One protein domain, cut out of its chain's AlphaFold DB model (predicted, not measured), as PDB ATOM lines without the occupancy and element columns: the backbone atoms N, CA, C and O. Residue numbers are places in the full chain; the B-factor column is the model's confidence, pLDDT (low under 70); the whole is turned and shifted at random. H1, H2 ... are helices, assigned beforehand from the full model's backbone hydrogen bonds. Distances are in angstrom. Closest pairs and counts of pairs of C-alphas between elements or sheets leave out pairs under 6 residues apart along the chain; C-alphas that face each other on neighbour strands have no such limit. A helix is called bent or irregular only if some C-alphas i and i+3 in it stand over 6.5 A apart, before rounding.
ATOM      1  N   GLY A 580     152.219 187.417 250.144       96.31
ATOM      2  CA  GLY A 580     153.135 187.680 249.028       96.31
ATOM      3  C   GLY A 580     154.283 186.670 248.914       96.31
ATOM      4  O   GLY A 580     154.217 185.582 249.475       96.31
ATOM      5  N   LYS A 581     155.340 187.033 248.175       96.19
ATOM      6  CA  LYS A 581     156.443 186.124 247.798       96.19
ATOM      7  C   LYS A 581     157.064 185.393 248.996       96.19
ATOM      8  O   LYS A 581     157.170 184.175 248.961       96.19
ATOM      9  N   ASP A 582     157.393 186.111 250.067       94.94
ATOM     10  CA  ASP A 582     157.985 185.523 251.276       94.94
ATOM     11  C   ASP A 582     157.043 184.496 251.938       94.94
ATOM     12  O   ASP A 582     157.496 183.532 252.557       94.94
ATOM     13  N   TYR A 583     155.724 184.682 251.829       97.69
ATOM     14  CA  TYR A 583     154.760 183.698 252.313       97.69
ATOM     15  C   TYR A 583     154.725 182.455 251.420       97.69
ATOM     16  O   TYR A 583     154.811 181.346 251.942       97.69
ATOM     17  N   GLU A 584     154.655 182.631 250.098       98.06
ATOM     18  CA  GLU A 584     154.654 181.511 249.148       98.06
ATOM     19  C   GLU A 584     155.932 180.666 249.277       98.06
ATOM     20  O   GLU A 584     155.837 179.450 249.366       98.06
ATOM     21  N   GLU A 585     157.106 181.289 249.438       96.94
ATOM     22  CA  GLU A 585     158.368 180.576 249.709       96.94
ATOM     23  C   GLU A 585     158.324 179.740 251.001       96.94
ATOM     24  O   GLU A 585     158.876 178.643 251.058       96.94
ATOM     25  N   MET A 586     157.678 180.248 252.057       98.19
ATOM     26  CA  MET A 586     157.505 179.498 253.307       98.19
ATOM     27  C   MET A 586     156.513 178.343 253.134       98.19
ATOM     28  O   MET A 586     156.721 177.269 253.699       98.19
ATOM     29  N   LEU A 587     155.447 178.552 252.360       98.50
ATOM     30  CA  LEU A 587     154.481 177.514 252.028       98.50
ATOM     31  C   LEU A 587     155.129 176.411 251.184       98.50
ATOM     32  O   LEU A 587     154.953 175.243 251.513       98.50
ATOM     33  N   ASP A 588     155.931 176.753 250.178       98.12
ATOM     34  CA  ASP A 588     156.618 175.781 249.322       98.12
ATOM     35  C   ASP A 588     157.598 174.908 250.130       98.12
ATOM     36  O   ASP A 588     157.567 173.682 250.013       98.12
ATOM     37  N   LEU A 589     158.358 175.500 251.066       97.56
ATOM     38  CA  LEU A 589     159.198 174.745 252.012       97.56
ATOM     39  C   LEU A 589     158.397 173.721 252.837       97.56
ATOM     40  O   LEU A 589     158.885 172.618 253.092       97.56
ATOM     41  N   VAL A 590     157.181 174.071 253.271       98.19
ATOM     42  CA  VAL A 590     156.289 173.149 253.995       98.19
ATOM     43  C   VAL A 590     155.722 172.092 253.048       98.19
ATOM     44  O   VAL A 590     155.715 170.915 253.402       98.19
ATOM     45  N   VAL A 591     155.299 172.474 251.839       98.19
ATOM     46  CA  VAL A 591     154.763 171.564 250.815       98.19
ATOM     47  C   VAL A 591     155.773 170.480 250.454       98.19
ATOM     48  O   VAL A 591     155.399 169.311 250.421       98.19
ATOM     49  N   ASP A 592     157.047 170.814 250.262       96.44
ATOM     50  CA  ASP A 592     158.076 169.826 249.915       96.44
ATOM     51  C   ASP A 592     158.343 168.829 251.055       96.44
ATOM     52  O   ASP A 592     158.479 167.623 250.824       96.44
ATOM     53  N   HIS A 593     158.309 169.294 252.307       95.69
ATOM     54  CA  HIS A 593     158.384 168.416 253.477       95.69
ATOM     55  C   HIS A 593     157.136 167.530 253.627       95.69
ATOM     56  O   HIS A 593     157.265 166.349 253.963       95.69
ATOM     57  N   VAL A 594     155.937 168.049 253.333       95.88
ATOM     58  CA  VAL A 594     154.697 167.255 253.310       95.88
ATOM     59  C   VAL A 594     154.729 166.223 252.180       95.88
ATOM     60  O   VAL A 594     154.412 165.065 252.430       95.88
ATOM     61  N   ARG A 595     155.175 166.582 250.968       94.62
ATOM     62  CA  ARG A 595     155.344 165.648 249.838       94.62
ATOM     63  C   ARG A 595     156.254 164.480 250.218       94.62
ATOM     64  O   ARG A 595     155.882 163.326 250.001       94.62
ATOM     65  N   LYS A 596     157.400 164.760 250.852       92.44
ATOM     66  CA  LYS A 596     158.313 163.723 251.361       92.44
ATOM     67  C   LYS A 596     157.635 162.824 252.404       92.44
ATOM     68  O   LYS A 596     157.674 161.602 252.267       92.44
ATOM     69  N   LEU A 597     156.958 163.414 253.396       91.12
ATOM     70  CA  LEU A 597     156.189 162.669 254.401       91.12
ATOM     71  C   LEU A 597     155.130 161.763 253.750       91.12
ATOM     72  O   LEU A 597     154.963 160.617 254.165       91.12
ATOM     73  N   CYS A 598     154.424 162.263 252.734       91.44
ATOM     74  CA  CYS A 598     153.388 161.518 252.030       91.44
ATOM     75  C   CYS A 598     153.958 160.357 251.208       91.44
ATOM     76  O   CYS A 598     153.396 159.265 251.251       91.44
ATOM     77  N   HIS A 599     155.090 160.555 250.528       90.44
ATOM     78  CA  HIS A 599     155.797 159.491 249.809       90.44
ATOM     79  C   HIS A 599     156.247 158.361 250.754       90.44
ATOM     80  O   HIS A 599     156.074 157.185 250.443       90.44
ATOM     81  N   GLU A 600     156.753 158.697 251.947       88.06
ATOM     82  CA  GLU A 600     157.124 157.720 252.987       88.06
ATOM     83  C   GLU A 600     155.909 157.004 253.631       88.06
ATOM     84  O   GLU A 600     156.088 156.021 254.349       88.06
ATOM     85  N   ASN A 601     154.672 157.464 253.389       88.31
ATOM     86  CA  ASN A 601     153.457 157.008 254.082       88.31
ATOM     87  C   ASN A 601     152.231 156.838 253.145       88.31
ATOM     88  O   ASN A 601     151.097 157.088 253.566       88.31
ATOM     89  N   ALA A 602     152.427 156.411 251.891       88.56
ATOM     90  CA  ALA A 602     151.392 156.400 250.841       88.56
ATOM     91  C   ALA A 602     150.066 155.689 251.220       88.56
ATOM     92  O   ALA A 602     148.983 156.194 250.925       88.56
ATOM     93  N   ASP A 603     150.122 154.572 251.954       88.75
ATOM     94  CA  ASP A 603     148.928 153.820 252.394       88.75
ATOM     95  C   ASP A 603     148.172 154.470 253.577       88.75
ATOM     96  O   ASP A 603     147.134 153.981 254.031       88.75
ATOM     97  N   ASN A 604     148.697 155.574 254.116       89.69
ATOM     98  CA  ASN A 604     148.260 156.203 255.362       89.69
ATOM     99  C   ASN A 604     147.862 157.679 255.167       89.69
ATOM    100  O   ASN A 604     147.807 158.436 256.132       89.69
ATOM    101  N   LEU A 605     147.567 158.115 253.941       92.62
ATOM    102  CA  LEU A 605     147.223 159.509 253.633       92.62
ATOM    103  C   LEU A 605     145.768 159.862 253.976       92.62
ATOM    104  O   LEU A 605     144.847 159.061 253.770       92.62
ATOM    105  N   LEU A 606     145.538 161.079 254.481       94.19
ATOM    106  CA  LEU A 606     144.186 161.633 254.623       94.19
ATOM    107  C   LEU A 606     143.516 161.858 253.256       94.19
ATOM    108  O   LEU A 606     144.220 162.117 252.283       94.19
ATOM    109  N   PRO A 607     142.169 161.870 253.171       93.00
ATOM    110  CA  PRO A 607     141.453 162.117 251.912       93.00
ATOM    111  C   PRO A 607     141.779 163.458 251.231       93.00
ATOM    112  O   PRO A 607     141.617 163.587 250.022       93.00
ATOM    113  N   ALA A 608     142.234 164.468 251.981       93.19
ATOM    114  CA  ALA A 608     142.732 165.724 251.414       93.19
ATOM    115  C   ALA A 608     144.090 165.554 250.703       93.19
ATOM    116  O   ALA A 608     144.335 166.201 249.689       93.19
ATOM    117  N   MET A 609     144.930 164.640 251.199       95.38
ATOM    118  CA  MET A 609     146.274 164.352 250.688       95.38
ATOM    119  C   MET A 609     146.297 163.315 249.554       95.38
ATOM    120  O   MET A 609     147.354 163.054 248.994       95.38
ATOM    121  N   THR A 610     145.149 162.735 249.190       93.62
ATOM    122  CA  THR A 610     145.000 161.848 248.017       93.62
ATOM    123  C   THR A 610     144.405 162.560 246.795       93.62
ATOM    124  O   THR A 610     143.991 161.899 245.845       93.62
ATOM    125  N   LYS A 611     144.281 163.893 246.837       94.12
ATOM    126  CA  LYS A 611     143.785 164.726 245.727       94.12
ATOM    127  C   LYS A 611     144.931 165.172 244.813       94.12
ATOM    128  O   LYS A 611     146.085 164.829 245.052       94.12
ATOM    129  N   ASP A 612     144.604 165.944 243.783       94.94
ATOM    130  CA  ASP A 612     145.563 166.654 242.932       94.94
ATOM    131  C   ASP A 612     146.451 167.639 243.724       94.94
ATOM    132  O   ASP A 612     146.111 168.055 244.835       94.94
ATOM    133  N   GLU A 613     147.584 168.039 243.141       93.94
ATOM    134  CA  GLU A 613     148.567 168.903 243.808       93.94
ATOM    135  C   GLU A 613     148.030 170.295 244.186       93.94
ATOM    136  O   GLU A 613     148.442 170.850 245.204       93.94
ATOM    137  N   GLU A 614     147.087 170.857 243.424       96.06
ATOM    138  CA  GLU A 614     146.506 172.171 243.727       96.06
ATOM    139  C   GLU A 614     145.601 172.087 244.968       96.06
ATOM    140  O   GLU A 614     145.700 172.911 245.884       96.06
ATOM    141  N   SER A 615     144.767 171.046 245.042       96.56
ATOM    142  CA  SER A 615     143.968 170.703 246.222       96.56
ATOM    143  C   SER A 615     144.838 170.408 247.445       96.56
ATOM    144  O   SER A 615     144.519 170.877 248.541       96.56
ATOM    145  N   GLN A 616     145.941 169.667 247.276       96.62
ATOM    146  CA  GLN A 616     146.901 169.412 248.355       96.62
ATOM    147  C   GLN A 616     147.532 170.719 248.853       96.62
ATOM    148  O   GLN A 616     147.505 170.982 250.055       96.62
ATOM    149  N   ARG A 617     148.038 171.579 247.954       97.94
ATOM    150  CA  ARG A 617     148.666 172.861 248.321       97.94
ATOM    151  C   ARG A 617     147.699 173.777 249.071       97.94
ATOM    152  O   ARG A 617     148.082 174.340 250.090       97.94
ATOM    153  N   LYS A 618     146.438 173.869 248.632       97.94
ATOM    154  CA  LYS A 618     145.375 174.625 249.331       97.94
ATOM    155  C   LYS A 618     145.096 174.097 250.739       97.94
ATOM    156  O   LYS A 618     144.864 174.878 251.657       97.94
ATOM    157  N   TYR A 619     145.125 172.779 250.926       98.12
ATOM    158  CA  TYR A 619     144.955 172.179 252.246       98.12
ATOM    159  C   TYR A 619     146.180 172.418 253.151       98.12
ATOM    160  O   TYR A 619     146.019 172.755 254.323       98.12
ATOM    161  N   ILE A 620     147.400 172.326 252.611       98.31
ATOM    162  CA  ILE A 620     148.643 172.631 253.343       98.31
ATOM    163  C   ILE A 620     148.703 174.120 253.739       98.31
ATOM    164  O   ILE A 620     149.054 174.416 254.881       98.31
ATOM    165  N   ASP A 621     148.291 175.042 252.860       98.38
ATOM    166  CA  ASP A 621     148.122 176.477 253.158       98.38
ATOM    167  C   ASP A 621     147.178 176.687 254.352       98.38
ATOM    168  O   ASP A 621     147.544 177.363 255.317       98.38
ATOM    169  N   ALA A 622     146.016 176.025 254.362       97.94
ATOM    170  CA  ALA A 622     145.074 176.091 255.478       97.94
ATOM    171  C   ALA A 622     145.672 175.567 256.802       97.94
ATOM    172  O   ALA A 622     145.505 176.212 257.840       97.94
ATOM    173  N   VAL A 623     146.413 174.449 256.782       97.75
ATOM    174  CA  VAL A 623     147.113 173.919 257.973       97.75
ATOM    175  C   VAL A 623     148.194 174.892 258.461       97.75
ATOM    176  O   VAL A 623     148.293 175.150 259.662       97.75
ATOM    177  N   LEU A 624     148.985 175.467 257.550       97.81
ATOM    178  CA  LEU A 624     150.053 176.412 257.882       97.81
ATOM    179  C   LEU A 624     149.499 177.712 258.479       97.81
ATOM    180  O   LEU A 624     149.994 178.179 259.503       97.81
ATOM    181  N   ARG A 625     148.437 178.276 257.889       97.12
ATOM    182  CA  ARG A 625     147.750 179.467 258.417       97.12
ATOM    183  C   ARG A 625     147.130 179.225 259.790       97.12
ATOM    184  O   ARG A 625     147.139 180.135 260.615       97.12
ATOM    185  N   LEU A 626     146.620 178.019 260.038       96.38
ATOM    186  CA  LEU A 626     145.971 177.667 261.298       96.38
ATOM    187  C   LEU A 626     146.935 177.687 262.500       96.38
ATOM    188  O   LEU A 626     146.524 178.072 263.597       96.38
ATOM    189  N   ASP A 627     148.205 177.296 262.323       96.12
ATOM    190  CA  ASP A 627     149.142 177.158 263.452       96.12
ATOM    191  C   ASP A 627     150.579 177.671 263.224       96.12
ATOM    192  O   ASP A 627     151.509 177.256 263.915       96.12
ATOM    193  N   ALA A 628     150.781 178.654 262.338       96.75
ATOM    194  CA  ALA A 628     152.087 179.307 262.125       96.75
ATOM    195  C   ALA A 628     152.765 179.815 263.418       96.75
ATOM    196  O   ALA A 628     153.991 179.899 263.493       96.75
ATOM    197  N   LYS A 629     151.991 180.081 264.480       95.62
ATOM    198  CA  LYS A 629     152.478 180.416 265.834       95.62
ATOM    199  C   LYS A 629     153.315 179.316 266.515       95.62
ATOM    200  O   LYS A 629     153.924 179.604 267.543       95.62
ATOM    201  N   ASN A 630     153.356 178.101 265.964       94.06
ATOM    202  CA  ASN A 630     154.206 176.989 266.405       94.06
ATOM    203  C   ASN A 630     155.282 176.593 265.366       94.06
ATOM    204  O   ASN A 630     156.012 175.625 265.575       94.06
ATOM    205  N   TYR A 631     155.434 177.347 264.271       96.62
ATOM    206  CA  TYR A 631     156.462 177.109 263.253       96.62
ATOM    207  C   TYR A 631     157.872 177.395 263.795       96.62
ATOM    208  O   TYR A 631     158.214 178.540 264.091       96.62
ATOM    209  N   ARG A 632     158.730 176.373 263.879       94.75
ATOM    210  CA  ARG A 632     160.167 176.537 264.192       94.75
ATOM    211  C   ARG A 632     161.024 176.482 262.932       94.75
ATOM    212  O   ARG A 632     161.818 177.386 262.668       94.75
ATOM    213  N   THR A 633     160.802 175.427 262.161       96.19
ATOM    214  CA  THR A 633     161.322 175.145 260.823       96.19
ATOM    215  C   THR A 633     160.213 174.415 260.048       96.19
ATOM    216  O   THR A 633     159.269 173.918 260.674       96.19
ATOM    217  N   ALA A 634     160.289 174.334 258.718       97.06
ATOM    218  CA  ALA A 634     159.302 173.596 257.922       97.06
ATOM    219  C   ALA A 634     159.269 172.105 258.302       97.06
ATOM    220  O   ALA A 634     158.194 171.536 258.483       97.06
ATOM    221  N   LEU A 635     160.442 171.498 258.511       94.25
ATOM    222  CA  LEU A 635     160.598 170.114 258.957       94.25
ATOM    223  C   LEU A 635     159.940 169.874 260.325       94.25
ATOM    224  O   LEU A 635     159.140 168.948 260.463       94.25
ATOM    225  N   ASP A 636     160.228 170.720 261.321       92.81
ATOM    226  CA  ASP A 636     159.627 170.602 262.658       92.81
ATOM    227  C   ASP A 636     158.110 170.817 262.611       92.81
ATOM    228  O   ASP A 636     157.358 170.133 263.311       92.81
ATOM    229  N   PHE A 637     157.645 171.758 261.781       95.06
ATOM    230  CA  PHE A 637     156.223 172.027 261.591       95.06
ATOM    231  C   PHE A 637     155.514 170.798 261.010       95.06
ATOM    232  O   PHE A 637     154.556 170.317 261.609       95.06
ATOM    233  N   VAL A 638     156.027 170.219 259.920       94.44
ATOM    234  CA  VAL A 638     155.447 169.018 259.296       94.44
ATOM    235  C   VAL A 638     155.501 167.803 260.224       94.44
ATOM    236  O   VAL A 638     154.510 167.082 260.327       94.44
ATOM    237  N   ALA A 639     156.596 167.589 260.958       90.19
ATOM    238  CA  ALA A 639     156.711 166.461 261.885       90.19
ATOM    239  C   ALA A 639     155.771 166.583 263.098       90.19
ATOM    240  O   ALA A 639     155.134 165.601 263.489       90.19
ATOM    241  N   SER A 640     155.625 167.783 263.671       88.75
ATOM    242  CA  SER A 640     154.665 168.047 264.756       88.75
ATOM    243  C   SER A 640     153.205 168.037 264.287       88.75
ATOM    244  O   SER A 640     152.322 167.701 265.072       88.75
ATOM    245  N   HIS A 641     152.952 168.320 263.005       93.38
ATOM    246  CA  HIS A 641     151.622 168.340 262.387       93.38
ATOM    247  C   HIS A 641     151.343 167.138 261.475       93.38
ATOM    248  O   HIS A 641     150.403 167.177 260.688       93.38
ATOM    249  N   ALA A 642     152.077 166.027 261.588       92.56
ATOM    250  CA  ALA A 642     151.859 164.851 260.738       92.56
ATOM    251  C   ALA A 642     150.437 164.266 260.871       92.56
ATOM    252  O   ALA A 642     149.898 163.702 259.918       92.56
ATOM    253  N   TYR A 643     149.776 164.475 262.018       91.12
ATOM    254  CA  TYR A 643     148.352 164.167 262.216       91.12
ATOM    255  C   TYR A 643     147.389 165.008 261.354       91.12
ATOM    256  O   TYR A 643     146.207 164.675 261.275       91.12
ATOM    257  N   MET A 644     147.856 166.074 260.707       94.94
ATOM    258  CA  MET A 644     147.092 166.861 259.738       94.94
ATOM    259  C   MET A 644     147.252 166.353 258.304       94.94
ATOM    260  O   MET A 644     146.499 166.799 257.451       94.94
ATOM    261  N   PHE A 645     148.160 165.409 258.027       94.75
ATOM    262  CA  PHE A 645     148.412 164.883 256.673       94.75
ATOM    263  C   PHE A 645     148.174 163.366 256.571       94.75
ATOM    264  O   PHE A 645     147.692 162.868 255.551       94.75
TER     265      PHE A 645
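This is residues 580 to 645 of the 785 residues of the protein "Glutamyl-tRNA synthetase" of Venturia effusa (UniProt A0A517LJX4). Two long helices, H1 and H2, cross near their middles as an X, and a short third helix, H3, packs on H1 along residues 586 to 594. A long loop, residues 600 to 612, runs from the end of H1 round to the start of H2, and H2 kinks near residue 624 before a tight link leads into H3. The printed part has 66 residues with three named helices, in the order H1, H2, H3, and no named strand; the class is all helix. The whole is compact, with a radius of gyration of the C-alphas of 11.0 A, and its C-alphas span 32 by 22 by 18 A.

H1, the longest helix, holds residues 581 to 599 and measures 26.7 A from its first to its last C-alpha, from Lys 581 at (156.443, 186.124, 247.798) to His 599 at (155.797, 159.491, 249.809). H2 holds residues 613 to 630 and measures 24.7 A. It has a kink of 40 degrees near residue 624 and is irregular: C-alphas 626 and 629 are 8.4 A apart, and its line is a rough one. H3 holds residues 634 to 640 and ends with C-alpha 640 at (154.665, 168.047, 264.756).

H1 touches H3 with residues 586 to 594 alone, and the closest C-alphas, those of Val 590 and Ala 634, are 5.0 A apart. These two helices run the same way at a steep tilt of 50 degrees. H1 touches H2 with residues 587 to 591 alone, and H2 touches H1 with residues 617 to 624 alone; the closest C-alphas, those of Leu 587 and Asp 621, are 6.5 A apart. The lines of H1 and H2 stand at 71 degrees, only just about perpendicular. H2 and H3 are close but not clearly touching: their closest C-alphas, those of Asn 630 and Phe 637, are 7.2 A apart, and their lines are about perpendicular at 79 degrees. In H1 and H3 every O i to N i+4 pair is within hydrogen-bond range; in H2 12 of 14 are.

The two C-alphas farthest apart are those of Gly 580 and Asp 603, at 34.3 A, while the first and last printed C-alphas, Gly 580 and Phe 645, are 24.5 A apart. The printed part has no cut. The link from H1 to H2 is long, with 13 residues, whose C-alphas lie 9 to 17 A from the mean of all C-alphas; the link from H2 to H3 is tight, with 3 residues. The mean pLDDT of the printed part is 94.9, and no printed residue is under 70.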